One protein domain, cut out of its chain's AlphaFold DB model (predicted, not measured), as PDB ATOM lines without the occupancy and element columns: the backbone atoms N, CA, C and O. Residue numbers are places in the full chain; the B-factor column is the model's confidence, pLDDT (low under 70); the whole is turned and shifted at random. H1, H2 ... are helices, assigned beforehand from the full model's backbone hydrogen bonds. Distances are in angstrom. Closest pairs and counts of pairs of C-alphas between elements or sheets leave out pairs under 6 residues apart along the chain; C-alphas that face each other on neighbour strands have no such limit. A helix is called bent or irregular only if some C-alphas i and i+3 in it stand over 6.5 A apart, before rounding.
ATOM      1  N   LYS A  63      41.896   3.803 443.323       54.88
ATOM      2  CA  LYS A  63      40.530   4.073 442.855       54.88
ATOM      3  C   LYS A  63      40.495   4.650 441.420       54.88
ATOM      4  O   LYS A  63      39.811   4.052 440.596       54.88
ATOM      5  N   PRO A  64      41.287   5.691 441.067       56.31
ATOM      6  CA  PRO A  64      41.303   6.271 439.717       56.31
ATOM      7  C   PRO A  64      41.646   5.292 438.588       56.31
ATOM      8  O   PRO A  64      41.004   5.311 437.544       56.31
ATOM      9  N   GLU A  65      42.629   4.416 438.794       62.00
ATOM     10  CA  GLU A  65      43.075   3.452 437.781       62.00
ATOM     11  C   GLU A  65      42.056   2.326 437.598       62.00
ATOM     12  O   GLU A  65      41.796   1.883 436.479       62.00
ATOM     13  N   ARG A  66      41.414   1.904 438.694       63.69
ATOM     14  CA  ARG A  66      40.335   0.912 438.655       63.69
ATOM     15  C   ARG A  66      39.078   1.460 437.976       63.69
ATOM     16  O   ARG A  66      38.447   0.740 437.205       63.69
ATOM     17  N   TYR A  67      38.751   2.733 438.217       66.75
ATOM     18  CA  TYR A  67      37.668   3.439 437.526       66.75
ATOM     19  C   TYR A  67      37.932   3.532 436.024       66.75
ATOM     20  O   TYR A  67      37.050   3.188 435.241       66.75
ATOM     21  N   ALA A  68      39.144   3.936 435.630       71.56
ATOM     22  CA  ALA A  68      39.536   4.019 434.227       71.56
ATOM     23  C   ALA A  68      39.431   2.652 433.535       71.56
ATOM     24  O   ALA A  68      38.749   2.535 432.525       71.56
ATOM     25  N   ALA A  69      39.982   1.594 434.139       74.88
ATOM     26  CA  ALA A  69      39.936   0.249 433.567       74.88
ATOM     27  C   ALA A  69      38.504  -0.302 433.413       74.88
ATOM     28  O   ALA A  69      38.190  -0.939 432.408       74.88
ATOM     29  N   MET A  70      37.621  -0.061 434.391       78.00
ATOM     30  CA  MET A  70      36.211  -0.445 434.268       78.00
ATOM     31  C   MET A  70      35.509   0.357 433.179       78.00
ATOM     32  O   MET A  70      34.813  -0.226 432.353       78.00
ATOM     33  N   HIS A  71      35.699   1.674 433.157       81.88
ATOM     34  CA  HIS A  71      35.104   2.541 432.149       81.88
ATOM     35  C   HIS A  71      35.555   2.154 430.731       81.88
ATOM     36  O   HIS A  71      34.718   2.033 429.838       81.88
ATOM     37  N   ASP A  72      36.845   1.870 430.540       84.12
ATOM     38  CA  ASP A  72      37.410   1.406 429.271       84.12
ATOM     39  C   ASP A  72      36.807   0.063 428.840       84.12
ATOM     40  O   ASP A  72      36.449  -0.108 427.674       84.12
ATOM     41  N   ALA A  73      36.606  -0.866 429.780       84.00
ATOM     42  CA  ALA A  73      35.926  -2.125 429.497       84.00
ATOM     43  C   ALA A  73      34.463  -1.902 429.075       84.00
ATOM     44  O   ALA A  73      34.018  -2.478 428.088       84.00
ATOM     45  N   SER A  85      23.734   6.590 439.880       74.94
ATOM     46  CA  SER A  85      24.593   6.855 441.044       74.94
ATOM     47  C   SER A  85      25.990   7.384 440.684       74.94
ATOM     48  O   SER A  85      26.781   7.686 441.582       74.94
ATOM     49  N   GLY A  86      26.290   7.519 439.388       80.06
ATOM     50  CA  GLY A  86      27.621   7.833 438.877       80.06
ATOM     51  C   GLY A  86      28.539   6.609 438.807       80.06
ATOM     52  O   GLY A  86      28.308   5.579 439.445       80.06
ATOM     53  N   TRP A  87      29.592   6.719 437.995       76.69
ATOM     54  CA  TRP A  87      30.538   5.625 437.758       76.69
ATOM     55  C   TRP A  87      31.225   5.158 439.042       76.69
ATOM     56  O   TRP A  87      31.356   3.955 439.251       76.69
ATOM     57  N   ASP A  88      31.569   6.081 439.942       68.75
ATOM     58  CA  ASP A  88      32.285   5.748 441.175       68.75
ATOM     59  C   ASP A  88      31.508   4.790 442.088       68.75
ATOM     60  O   ASP A  88      32.085   3.858 442.659       68.75
ATOM     61  N   SER A  89      30.197   5.014 442.211       70.75
ATOM     62  CA  SER A  89      29.298   4.171 443.005       70.75
ATOM     63  C   SER A  89      29.075   2.817 442.340       70.75
ATOM     64  O   SER A  89      29.158   1.788 443.010       70.75
ATOM     65  N   LEU A  90      28.851   2.801 441.020       79.19
ATOM     66  CA  LEU A  90      28.686   1.560 440.264       79.19
ATOM     67  C   LEU A  90      29.933   0.674 440.372       79.19
ATOM     68  O   LEU A  90      29.813  -0.506 440.688       79.19
ATOM     69  N   VAL A  91      31.124   1.236 440.157       77.38
ATOM     70  CA  VAL A  91      32.393   0.502 440.265       77.38
ATOM     71  C   VAL A  91      32.580  -0.076 441.664       77.38
ATOM     72  O   VAL A  91      32.937  -1.244 441.791       77.38
ATOM     73  N   PHE A  92      32.281   0.693 442.715       68.38
ATOM     74  CA  PHE A  92      32.355   0.188 444.086       68.38
ATOM     75  C   PHE A  92      31.419  -1.007 444.316       68.38
ATOM     76  O   PHE A  92      31.818  -2.003 444.919       68.38
ATOM     77  N   GLU A  93      30.184  -0.953 443.819       69.69
ATOM     78  CA  GLU A  93      29.255  -2.075 443.958       69.69
ATOM     79  C   GLU A  93      29.638  -3.297 443.118       69.69
ATOM     80  O   GLU A  93      29.498  -4.433 443.581       69.69
ATOM     81  N   LEU A  94      30.152  -3.083 441.907       76.50
ATOM     82  CA  LEU A  94      30.685  -4.156 441.073       76.50
ATOM     83  C   LEU A  94      31.891  -4.818 441.743       76.50
ATOM     84  O   LEU A  94      31.951  -6.043 441.783       76.50
ATOM     85  N   ASP A  95      32.783  -4.040 442.360       70.12
ATOM     86  CA  ASP A  95      33.886  -4.554 443.174       70.12
ATOM     87  C   ASP A  95      33.368  -5.409 444.339       70.12
ATOM     88  O   ASP A  95      33.888  -6.498 444.578       70.12
ATOM     89  N   LEU A  96      32.307  -4.985 445.036       65.50
ATOM     90  CA  LEU A  96      31.693  -5.801 446.089       65.50
ATOM     91  C   LEU A  96      31.164  -7.131 445.540       65.50
ATOM     92  O   LEU A  96      31.369  -8.168 446.174       65.50
ATOM     93  N   ILE A  97      30.515  -7.131 444.371       70.31
ATOM     94  CA  ILE A  97      30.081  -8.361 443.693       70.31
ATOM     95  C   ILE A  97      31.288  -9.220 443.319       70.31
ATOM     96  O   ILE A  97      31.285 -10.419 443.594       70.31
ATOM     97  N   PHE A  98      32.321  -8.637 442.717       70.81
ATOM     98  CA  PHE A  98      33.507  -9.357 442.263       70.81
ATOM     99  C   PHE A  98      34.275  -9.959 443.427       70.81
ATOM    100  O   PHE A  98      34.646 -11.121 443.336       70.81
ATOM    101  N   VAL A  99      34.371  -9.273 444.566       58.44
ATOM    102  CA  VAL A  99      34.896  -9.839 445.815       58.44
ATOM    103  C   VAL A  99      34.083 -11.058 446.266       58.44
ATOM    104  O   VAL A  99      34.673 -12.018 446.755       58.44
ATOM    105  N   GLN A 100      32.756 -11.104 446.055       56.69
ATOM    106  CA  GLN A 100      31.980 -12.336 446.302       56.69
ATOM    107  C   GLN A 100      32.340 -13.472 445.341       56.69
ATOM    108  O   GLN A 100      32.202 -14.640 445.706       56.69
ATOM    109  N   PHE A 101      32.760 -13.147 444.116       56.19
ATOM    110  CA  PHE A 101      33.213 -14.126 443.130       56.19
ATOM    111  C   PHE A 101      34.666 -14.555 443.329       56.19
ATOM    112  O   PHE A 101      35.002 -15.674 442.960       56.19
ATOM    113  N   ASP A 102      35.532 -13.656 443.797       47.59
ATOM    114  CA  ASP A 102      36.987 -13.799 443.940       47.59
ATOM    115  C   ASP A 102      37.419 -14.238 445.331       47.59
ATOM    116  O   ASP A 102      38.618 -14.268 445.599       47.59
ATOM    117  N   VAL A 103      36.487 -14.621 446.215       42.31
ATOM    118  CA  VAL A 103      36.878 -15.391 447.397       42.31
ATOM    119  C   VAL A 103      37.659 -16.592 446.861       42.31
ATOM    120  O   VAL A 103      37.048 -17.443 446.204       42.31
ATOM    121  N   GLU A 183      33.229 -27.542 442.396       39.88
ATOM    122  CA  GLU A 183      33.728 -27.005 441.118       39.88
ATOM    123  C   GLU A 183      32.593 -26.380 440.301       39.88
ATOM    124  O   GLU A 183      31.751 -27.076 439.726       39.88
ATOM    125  N   LYS A 184      32.479 -25.046 440.350       49.19
ATOM    126  CA  LYS A 184      31.474 -24.349 439.553       49.19
ATOM    127  C   LYS A 184      31.930 -24.500 438.110       49.19
ATOM    128  O   LYS A 184      32.946 -23.930 437.727       49.19
ATOM    129  N   THR A 185      31.189 -25.252 437.302       64.50
ATOM    130  CA  THR A 185      31.307 -25.134 435.848       64.50
ATOM    131  C   THR A 185      31.183 -23.649 435.492       64.50
ATOM    132  O   THR A 185      30.344 -22.958 436.071       64.50
ATOM    133  N   LEU A 186      32.011 -23.139 434.572       68.81
ATOM    134  CA  LEU A 186      32.011 -21.722 434.162       68.81
ATOM    135  C   LEU A 186      30.590 -21.190 433.909       68.81
ATOM    136  O   LEU A 186      30.251 -20.086 434.324       68.81
ATOM    137  N   ARG A 187      29.717 -22.032 433.344       76.88
ATOM    138  CA  ARG A 187      28.283 -21.765 433.179       76.88
ATOM    139  C   ARG A 187      27.578 -21.334 434.474       76.88
ATOM    140  O   ARG A 187      26.880 -20.326 434.466       76.88
ATOM    141  N   LYS A 188      27.770 -22.048 435.586       75.50
ATOM    142  CA  LYS A 188      27.153 -21.716 436.880       75.50
ATOM    143  C   LYS A 188      27.657 -20.377 437.422       75.50
ATOM    144  O   LYS A 188      26.868 -19.614 437.970       75.50
ATOM    145  N   SER A 189      28.944 -20.077 437.235       75.56
ATOM    146  CA  SER A 189      29.514 -18.774 437.602       75.56
ATOM    147  C   SER A 189      28.923 -17.637 436.765       75.56
ATOM    148  O   SER A 189      28.597 -16.594 437.320       75.56
ATOM    149  N   ARG A 190      28.711 -17.853 435.461       79.62
ATOM    150  CA  ARG A 190      28.056 -16.879 434.573       79.62
ATOM    151  C   ARG A 190      26.611 -16.594 434.996       79.62
ATOM    152  O   ARG A 190      26.228 -15.432 435.060       79.62
ATOM    153  N   ILE A 191      25.835 -17.633 435.328       84.00
ATOM    154  CA  ILE A 191      24.440 -17.486 435.787       84.00
ATOM    155  C   ILE A 191      24.393 -16.695 437.090       84.00
ATOM    156  O   ILE A 191      23.639 -15.738 437.206       84.00
ATOM    157  N   GLU A 192      25.240 -17.043 438.057       81.94
ATOM    158  CA  GLU A 192      25.300 -16.320 439.326       81.94
ATOM    159  C   GLU A 192      25.726 -14.860 439.142       81.94
ATOM    160  O   GLU A 192      25.231 -13.985 439.855       81.94
ATOM    161  N   LEU A 193      26.637 -14.591 438.195       84.50
ATOM    162  CA  LEU A 193      27.103 -13.235 437.903       84.50
ATOM    163  C   LEU A 193      25.951 -12.428 437.325       84.50
ATOM    164  O   LEU A 193      25.632 -11.367 437.856       84.50
ATOM    165  N   ALA A 194      25.273 -12.981 436.321       88.25
ATOM    166  CA  ALA A 194      24.082 -12.387 435.744       88.25
ATOM    167  C   ALA A 194      23.025 -12.107 436.822       88.25
ATOM    168  O   ALA A 194      22.609 -10.962 436.945       88.25
ATOM    169  N   THR A 195      22.674 -13.078 437.676       87.00
ATOM    170  CA  THR A 195      21.660 -12.902 438.735       87.00
ATOM    171  C   THR A 195      21.998 -11.761 439.695       87.00
ATOM    172  O   THR A 195      21.121 -10.975 440.042       87.00
ATOM    173  N   LYS A 196      23.261 -11.625 440.121       84.75
ATOM    174  CA  LYS A 196      23.669 -10.529 441.021       84.75
ATOM    175  C   LYS A 196      23.640  -9.162 440.335       84.75
ATOM    176  O   LYS A 196      23.390  -8.160 440.998       84.75
ATOM    177  N   LEU A 197      23.895  -9.126 439.030       89.44
ATOM    178  CA  LEU A 197      23.915  -7.902 438.237       89.44
ATOM    179  C   LEU A 197      22.510  -7.387 437.884       89.44
ATOM    180  O   LEU A 197      22.385  -6.195 437.623       89.44
ATOM    181  N   LEU A 198      21.465  -8.228 437.922       88.94
ATOM    182  CA  LEU A 198      20.086  -7.837 437.571       88.94
ATOM    183  C   LEU A 198      19.595  -6.639 438.397       88.94
ATOM    184  O   LEU A 198      19.201  -5.618 437.838       88.94
ATOM    185  N   THR A 199      19.671  -6.734 439.727       85.56
ATOM    186  CA  THR A 199      19.201  -5.670 440.631       85.56
ATOM    187  C   THR A 199      20.014  -4.388 440.483       85.56
ATOM    188  O   THR A 199      19.445  -3.299 440.528       85.56
ATOM    189  N   ILE A 200      21.333  -4.500 440.289       86.56
ATOM    190  CA  ILE A 200      22.186  -3.327 440.056       86.56
ATOM    191  C   ILE A 200      21.789  -2.659 438.746       86.56
ATOM    192  O   ILE A 200      21.575  -1.452 438.720       86.56
ATOM    193  N   PHE A 201      21.635  -3.433 437.674       90.69
ATOM    194  CA  PHE A 201      21.282  -2.892 436.372       90.69
ATOM    195  C   PHE A 201      19.932  -2.168 436.398       90.69
ATOM    196  O   PHE A 201      19.833  -1.026 435.951       90.69
ATOM    197  N   GLU A 202      18.901  -2.789 436.975       90.44
ATOM    198  CA  GLU A 202      17.584  -2.158 437.075       90.44
ATOM    199  C   GLU A 202      17.634  -0.866 437.897       90.44
ATOM    200  O   GLU A 202      17.090   0.163 437.485       90.44
ATOM    201  N   ARG A 203      18.331  -0.885 439.038       88.19
ATOM    202  CA  ARG A 203      18.455   0.286 439.909       88.19
ATOM    203  C   ARG A 203      19.194   1.428 439.208       88.19
ATOM    204  O   ARG A 203      18.678   2.550 439.174       88.19
ATOM    205  N   GLU A 204      20.357   1.143 438.626       85.44
ATOM    206  CA  GLU A 204      21.255   2.146 438.045       85.44
ATOM    207  C   GLU A 204      20.777   2.698 436.708       85.44
ATOM    208  O   GLU A 204      20.935   3.892 436.461       85.44
ATOM    209  N   PHE A 205      20.151   1.875 435.868       89.06
ATOM    210  CA  PHE A 205      19.760   2.271 434.513       89.06
ATOM    211  C   PHE A 205      18.244   2.429 434.352       89.06
ATOM    212  O   PHE A 205      17.778   2.996 433.367       89.06
ATOM    213  N   GLY A 206      17.444   1.998 435.336       84.12
ATOM    214  CA  GLY A 206      15.981   2.097 435.285       84.12
ATOM    215  C   GLY A 206      15.342   1.220 434.209       84.12
ATOM    216  O   GLY A 206      14.221   1.501 433.792       84.12
ATOM    217  N   GLN A 207      16.059   0.202 433.732       85.88
ATOM    218  CA  GLN A 207      15.607  -0.720 432.696       85.88
ATOM    219  C   GLN A 207      15.503  -2.117 433.291       85.88
ATOM    220  O   GLN A 207      16.437  -2.584 433.938       85.88
ATOM    221  N   VAL A 208      14.387  -2.799 433.042       85.00
ATOM    222  CA  VAL A 208      14.250  -4.202 433.441       85.00
ATOM    223  C   VAL A 208      15.271  -5.018 432.637       85.00
ATOM    224  O   VAL A 208      15.223  -4.967 431.403       85.00
ATOM    225  N   PRO A 209      16.184  -5.763 433.286       83.00
ATOM    226  CA  PRO A 209      17.238  -6.539 432.630       83.00
ATOM    227  C   PRO A 209      16.676  -7.806 431.966       83.00
ATOM    228  O   PRO A 209      16.975  -8.939 432.344       83.00
ATOM    229  N   LYS A 210      15.804  -7.615 430.978       82.19
ATOM    230  CA  LYS A 210      15.136  -8.696 430.265       82.19
ATOM    231  C   LYS A 210      16.028  -9.185 429.116       82.19
ATOM    232  O   LYS A 210      16.433  -8.368 428.285       82.19
ATOM    233  N   PRO A 211      16.330 -10.490 429.037       76.25
ATOM    234  CA  PRO A 211      17.025 -11.060 427.887       76.25
ATOM    235  C   PRO A 211      16.138 -11.013 426.633       76.25
ATOM    236  O   PRO A 211      14.908 -10.978 426.731       76.25
ATOM    237  N   ASP A 212      16.749 -11.027 425.448       72.06
ATOM    238  CA  ASP A 212      15.988 -10.975 424.198       72.06
ATOM    239  C   ASP A 212      15.288 -12.320 423.936       72.06
ATOM    240  O   ASP A 212      15.809 -13.397 424.234       72.06
ATOM    241  N   GLY A 213      14.057 -12.268 423.425       59.94
ATOM    242  CA  GLY A 213      13.212 -13.448 423.240       59.94
ATOM    243  C   GLY A 213      13.477 -14.212 421.944       59.94
ATOM    244  O   GLY A 213      13.431 -13.635 420.862       59.94
ATOM    245  N   GLY A 214      13.602 -15.539 422.061       49.16
ATOM    246  CA  GLY A 214      13.441 -16.491 420.958       49.16
ATOM    247  C   GLY A 214      14.688 -16.756 420.114       49.16
ATOM    248  O   GLY A 214      15.696 -16.069 420.214       49.16
ATOM    249  N   SER A 215      14.583 -17.789 419.274       45.78
ATOM    250  CA  SER A 215      15.563 -18.370 418.336       45.78
ATOM    251  C   SER A 215      16.078 -17.413 417.244       45.78
ATOM    252  O   SER A 215      16.404 -17.850 416.140       45.78
ATOM    253  N   ALA A 216      16.090 -16.109 417.501       45.81
ATOM    254  CA  ALA A 216      16.644 -15.120 416.603       45.81
ATOM    255  C   ALA A 216      18.147 -15.368 416.459       45.81
ATOM    256  O   ALA A 216      18.860 -15.595 417.439       45.81
ATOM    257  N   HIS A 217      18.614 -15.357 415.213       46.16
ATOM    258  CA  HIS A 217      20.029 -15.407 414.886       46.16
ATOM    259  C   HIS A 217      20.720 -14.288 415.665       46.16
ATOM    260  O   HIS A 217      20.427 -13.127 415.402       46.16
ATOM    261  N   ILE A 218      21.574 -14.638 416.634       47.84
ATOM    262  CA  ILE A 218      22.321 -13.675 417.452       47.84
ATOM    263  C   ILE A 218      23.148 -12.839 416.470       47.84
ATOM    264  O   ILE A 218      24.073 -13.385 415.856       47.84
ATOM    265  N   PRO A 219      22.804 -11.564 416.224       49.59
ATOM    266  CA  PRO A 219      23.634 -10.713 415.402       49.59
ATOM    267  C   PRO A 219      24.948 -10.520 416.155       49.59
ATOM    268  O   PRO A 219      24.961 -10.324 417.369       49.59
ATOM    269  N   ILE A 220      26.061 -10.518 415.427       52.25
ATOM    270  CA  ILE A 220      27.416 -10.332 415.975       52.25
ATOM    271  C   ILE A 220      27.552  -8.974 416.727       52.25
ATOM    272  O   ILE A 220      28.526  -8.746 417.434       52.25
ATOM    273  N   ALA A 221      26.539  -8.097 416.651       50.19
ATOM    274  CA  ALA A 221      26.497  -6.748 417.212       50.19
ATOM    275  C   ALA A 221      25.260  -6.456 418.106       50.19
ATOM    276  O   ALA A 221      24.673  -5.379 417.992       50.19
ATOM    277  N   ASP A 222      24.822  -7.389 418.962       54.84
ATOM    278  CA  ASP A 222      23.635  -7.203 419.828       54.84
ATOM    279  C   ASP A 222      23.588  -5.830 420.551       54.84
ATOM    280  O   ASP A 222      24.555  -5.365 421.168       54.84
ATOM    281  N   ALA A 223      22.428  -5.169 420.444       55.28
ATOM    282  CA  ALA A 223      22.167  -3.766 420.797       55.28
ATOM    283  C   ALA A 223      21.494  -3.563 422.169       55.28
ATOM    284  O   ALA A 223      21.195  -2.431 422.551       55.28
ATOM    285  N   ASN A 224      21.233  -4.637 422.917       65.44
ATOM    286  CA  ASN A 224      20.561  -4.539 424.208       65.44
ATOM    287  C   ASN A 224      21.565  -4.181 425.322       65.44
ATOM    288  O   ASN A 224      22.546  -4.892 425.563       65.44
ATOM    289  N   ASN A 225      21.291  -3.083 426.029       78.25
ATOM    290  CA  ASN A 225      22.161  -2.525 427.063       78.25
ATOM    291  C   ASN A 225      22.391  -3.485 428.241       78.25
ATOM    292  O   ASN A 225      23.470  -3.464 428.826       78.25
ATOM    293  N   TRP A 226      21.455  -4.396 428.530       87.62
ATOM    294  CA  TRP A 226      21.653  -5.431 429.552       87.62
ATOM    295  C   TRP A 226      22.742  -6.441 429.166       87.62
ATOM    296  O   TRP A 226      23.594  -6.798 429.977       87.62
ATOM    297  N   GLN A 227      22.760  -6.882 427.907       86.44
ATOM    298  CA  GLN A 227      23.718  -7.890 427.448       86.44
ATOM    299  C   GLN A 227      25.138  -7.334 427.381       86.44
ATOM    300  O   GLN A 227      26.080  -8.034 427.746       86.44
ATOM    301  N   ARG A 228      25.286  -6.074 426.949       86.00
ATOM    302  CA  ARG A 228      26.569  -5.354 426.938       86.00
ATOM    303  C   ARG A 228      27.077  -5.112 428.351       86.00
ATOM    304  O   ARG A 228      28.240  -5.380 428.625       86.00
ATOM    305  N   PHE A 229      26.188  -4.701 429.255       89.81
ATOM    306  CA  PHE A 229      26.516  -4.541 430.667       89.81
ATOM    307  C   PHE A 229      27.020  -5.853 431.282       89.81
ATOM    308  O   PHE A 229      28.078  -5.885 431.912       89.81
ATOM    309  N   PHE A 230      26.306  -6.958 431.041       90.19
ATOM    310  CA  PHE A 230      26.736  -8.281 431.485       90.19
ATOM    311  C   PHE A 230      28.062  -8.709 430.843       90.19
ATOM    312  O   PHE A 230      28.936  -9.192 431.557       90.19
ATOM    313  N   GLN A 231      28.238  -8.528 429.529       86.69
ATOM    314  CA  GLN A 231      29.455  -8.940 428.822       86.69
ATOM    315  C   GLN A 231      30.682  -8.146 429.286       86.69
ATOM    316  O   GLN A 231      31.728  -8.749 429.502       86.69
ATOM    317  N   ALA A 232      30.547  -6.838 429.527       88.31
ATOM    318  CA  ALA A 232      31.603  -6.023 430.120       88.31
ATOM    319  C   ALA A 232      31.984  -6.539 431.514       88.31
ATOM    320  O   ALA A 232      33.158  -6.781 431.793       88.31
ATOM    321  N   CYS A 233      30.996  -6.819 432.372       88.38
ATOM    322  CA  CYS A 233      31.253  -7.395 433.693       88.38
ATOM    323  C   CYS A 233      31.885  -8.797 433.614       88.38
ATOM    324  O   CYS A 233      32.764  -9.121 434.411       88.38
ATOM    325  N   ALA A 234      31.461  -9.633 432.663       81.81
ATOM    326  CA  ALA A 234      32.020 -10.962 432.432       81.81
ATOM    327  C   ALA A 234      33.454 -10.895 431.893       81.81
ATOM    328  O   ALA A 234      34.284 -11.714 432.282       81.81
ATOM    329  N   PHE A 235      33.781  -9.904 431.066       82.00
ATOM    330  CA  PHE A 235      35.145  -9.654 430.621       82.00
ATOM    331  C   PHE A 235      36.042  -9.236 431.784       82.00
ATOM    332  O   PHE A 235      37.048  -9.893 432.037       82.00
ATOM    333  N   ILE A 236      35.632  -8.213 432.542       77.31
ATOM    334  CA  ILE A 236      36.384  -7.717 433.701       77.31
ATOM    335  C   ILE A 236      36.620  -8.845 434.710       77.31
ATOM    336  O   ILE A 236      37.724  -9.003 435.228       77.31
ATOM    337  N   ARG A 237      35.585  -9.647 434.990       76.25
ATOM    338  CA  ARG A 237      35.647 -10.645 436.056       76.25
ATOM    339  C   ARG A 237      36.185 -11.996 435.606       76.25
ATOM    340  O   ARG A 237      36.995 -12.584 436.314       76.25
ATOM    341  N   LEU A 238      35.687 -12.545 434.506       72.44
ATOM    342  CA  LEU A 238      35.974 -13.914 434.060       72.44
ATOM    343  C   LEU A 238      37.016 -13.961 432.932       72.44
ATOM    344  O   LEU A 238      37.412 -15.053 432.532       72.44
ATOM    345  N   GLY A 239      37.447 -12.808 432.406       69.38
ATOM    346  CA  GLY A 239      38.312 -12.730 431.227       69.38
ATOM    347  C   GLY A 239      37.607 -13.148 429.931       69.38
ATOM    348  O   GLY A 239      38.269 -13.417 428.929       69.38
ATOM    349  N   GLU A 240      36.272 -13.241 429.932       69.12
ATOM    350  CA  GLU A 240      35.494 -13.704 428.781       69.12
ATOM    351  C   GLU A 240      35.182 -12.550 427.831       69.12
ATOM    352  O   GLU A 240      34.290 -11.742 428.089       69.12
ATOM    353  N   ARG A 241      35.888 -12.505 426.694       73.88
ATOM    354  CA  ARG A 241      35.590 -11.538 425.628       73.88
ATOM    355  C   ARG A 241      34.220 -11.780 424.994       73.88
ATOM    356  O   ARG A 241      33.482 -10.833 424.734       73.88
ATOM    357  N   GLU A 242      33.888 -13.053 424.812       71.44
ATOM    358  CA  GLU A 242      32.588 -13.542 424.370       71.44
ATOM    359  C   GLU A 242      32.139 -14.638 425.332       71.44
ATOM    360  O   GLU A 242      32.906 -15.553 425.638       71.44
ATOM    361  N   THR A 243      30.902 -14.558 425.820       67.38
ATOM    362  CA  THR A 243      30.345 -15.582 426.707       67.38
ATOM    363  C   THR A 243      29.562 -16.630 425.900       67.38
ATOM    364  O   THR A 243      28.517 -16.300 425.330       67.38
ATOM    365  N   PRO A 244      29.999 -17.908 425.877       63.81
ATOM    366  CA  PRO A 244      29.242 -18.987 425.248       63.81
ATOM    367  C   PRO A 244      27.848 -19.132 425.868       63.81
ATOM    368  O   PRO A 244      27.695 -19.073 427.092       63.81
ATOM    369  N   ASP A 245      26.840 -19.335 425.017       69.81
ATOM    370  CA  ASP A 245      25.426 -19.462 425.386       69.81
ATOM    371  C   ASP A 245      24.851 -18.263 426.169       69.81
ATOM    372  O   ASP A 245      23.923 -18.446 426.966       69.81
ATOM    373  N   ARG A 246      25.375 -17.043 425.947       76.19
ATOM    374  CA  ARG A 246      24.981 -15.790 426.631       76.19
ATOM    375  C   ARG A 246      23.472 -15.661 426.841       76.19
ATOM    376  O   ARG A 246      23.037 -15.436 427.964       76.19
ATOM    377  N   GLN A 247      22.667 -15.867 425.799       79.50
ATOM    378  CA  GLN A 247      21.205 -15.768 425.903       79.50
ATOM    379  C   GLN A 247      20.621 -16.756 426.918       79.50
ATOM    380  O   GLN A 247      19.814 -16.376 427.760       79.50
ATOM    381  N   SER A 248      21.062 -18.015 426.892       79.19
ATOM    382  CA  SER A 248      20.585 -19.027 427.841       79.19
ATOM    383  C   SER A 248      20.964 -18.686 429.285       79.19
ATOM    384  O   SER A 248      20.159 -18.892 430.184       79.19
ATOM    385  N   VAL A 249      22.165 -18.137 429.503       82.19
ATOM    386  CA  VAL A 249      22.643 -17.711 430.824       82.19
ATOM    387  C   VAL A 249      21.778 -16.576 431.353       82.19
ATOM    388  O   VAL A 249      21.348 -16.619 432.502       82.19
ATOM    389  N   LEU A 250      21.513 -15.570 430.518       85.44
ATOM    390  CA  LEU A 250      20.715 -14.411 430.901       85.44
ATOM    391  C   LEU A 250      19.253 -14.794 431.160       85.44
ATOM    392  O   LEU A 250      18.674 -14.315 432.130       85.44
ATOM    393  N   TRP A 251      18.672 -15.689 430.353       85.06
ATOM    394  CA  TRP A 251      17.331 -16.243 430.588       85.06
ATOM    395  C   TRP A 251      17.240 -17.053 431.874       85.06
ATOM    396  O   TRP A 251      16.299 -16.873 432.642       85.06
ATOM    397  N   GLU A 252      18.221 -17.912 432.131       82.44
ATOM    398  CA  GLU A 252      18.278 -18.706 433.355       82.44
ATOM    399  C   GLU A 252      18.455 -17.809 434.588       82.44
ATOM    400  O   GLU A 252      17.787 -18.007 435.598       82.44
ATOM    401  N   ALA A 253      19.288 -16.771 434.500       83.62
ATOM    402  CA  ALA A 253      19.447 -15.790 435.566       83.62
ATOM    403  C   ALA A 253      18.166 -14.981 435.819       83.62
ATOM    404  O   ALA A 253      17.797 -14.808 436.976       83.62
ATOM    405  N   TYR A 254      17.485 -14.530 434.759       82.50
ATOM    406  CA  TYR A 254      16.232 -13.773 434.843       82.50
ATOM    407  C   TYR A 254      15.079 -14.612 435.408       82.50
ATOM    408  O   TYR A 254      14.273 -14.105 436.174       82.50
ATOM    409  N   GLY A 255      15.002 -15.904 435.072       77.62
ATOM    410  CA  GLY A 255      14.008 -16.813 435.655       77.62
ATOM    411  C   GLY A 255      14.235 -17.128 437.139       77.62
ATOM    412  O   GLY A 255      13.322 -17.620 437.797       77.62
ATOM    413  N   ASN A 256      15.438 -16.855 437.655       72.31
ATOM    414  CA  ASN A 256      15.818 -17.033 439.060       72.31
ATOM    415  C   ASN A 256      15.744 -15.730 439.884       72.31
ATOM    416  O   ASN A 256      16.096 -15.753 441.067       72.31
ATOM    417  N   TRP A 257      15.373 -14.612 439.255       67.62
ATOM    418  CA  TRP A 257      15.227 -13.288 439.863       67.62
ATOM    419  C   TRP A 257      13.808 -13.072 440.381       67.62
ATOM    420  O   TRP A 257      13.694 -12.560 441.518       67.62
TER     421      TRP A 257
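AT A GLANCE: This is residues 63 to 73, 85 to 103 and 183 to 257 of the 257 residues of an uncharacterized protein of Erythrobacteraceae bacterium (UniProt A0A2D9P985). H3 and H4 cross at the core, H5 crosses H3 toward one end, and H1 and H2, crossed with each other, make the other end. The printed part has 105 residues with five named helices, H1 to H5 in chain order, and no named strand: all helix, packing mostly crossed. It is compact, with a radius of gyration of the C-alphas of 13.5 A and spans of 41 by 34 by 26 A.

IN THESE COORDINATES: H1, residues 63 to 73, begins at C-alpha (40.530, 4.073, 442.855). H2 is residues 87 to 101, 20.6 A. H3, residues 186 to 205, 26.9 A, has a kink of 35 degrees near residue 199 and is only just irregular: C-alphas 196 and 199 are 6.6 A apart. H4 is residues 225 to 238; H5, residues 246 to 255, ends at (14.008, -16.813, 435.655).

HOW THE PARTS SIT: H1 touches H2 at residues 87 to 91 alone, about perpendicular at 85 degrees; closest C-alphas Tyr 67 and Val 91, 6.6 A. H3 touches H4 at a steep tilt of 49 degrees, closest C-alphas Ala 194 and Phe 230, 6.5 A. H3 touches H5, closest C-alphas Thr 195 and Ala 253, 4.8 A. Every O i to N i+4 pair is within hydrogen-bond range in H1, H2, H4 and H5; in H3, 14 of 16.

THE WHOLE: Cuts after residues 73 and 103 leave C-alpha gaps of 18.5 A and 13.6 A. H3 to H4 is a long link. Residues 213 to 224 are among 36 with pLDDT under 70.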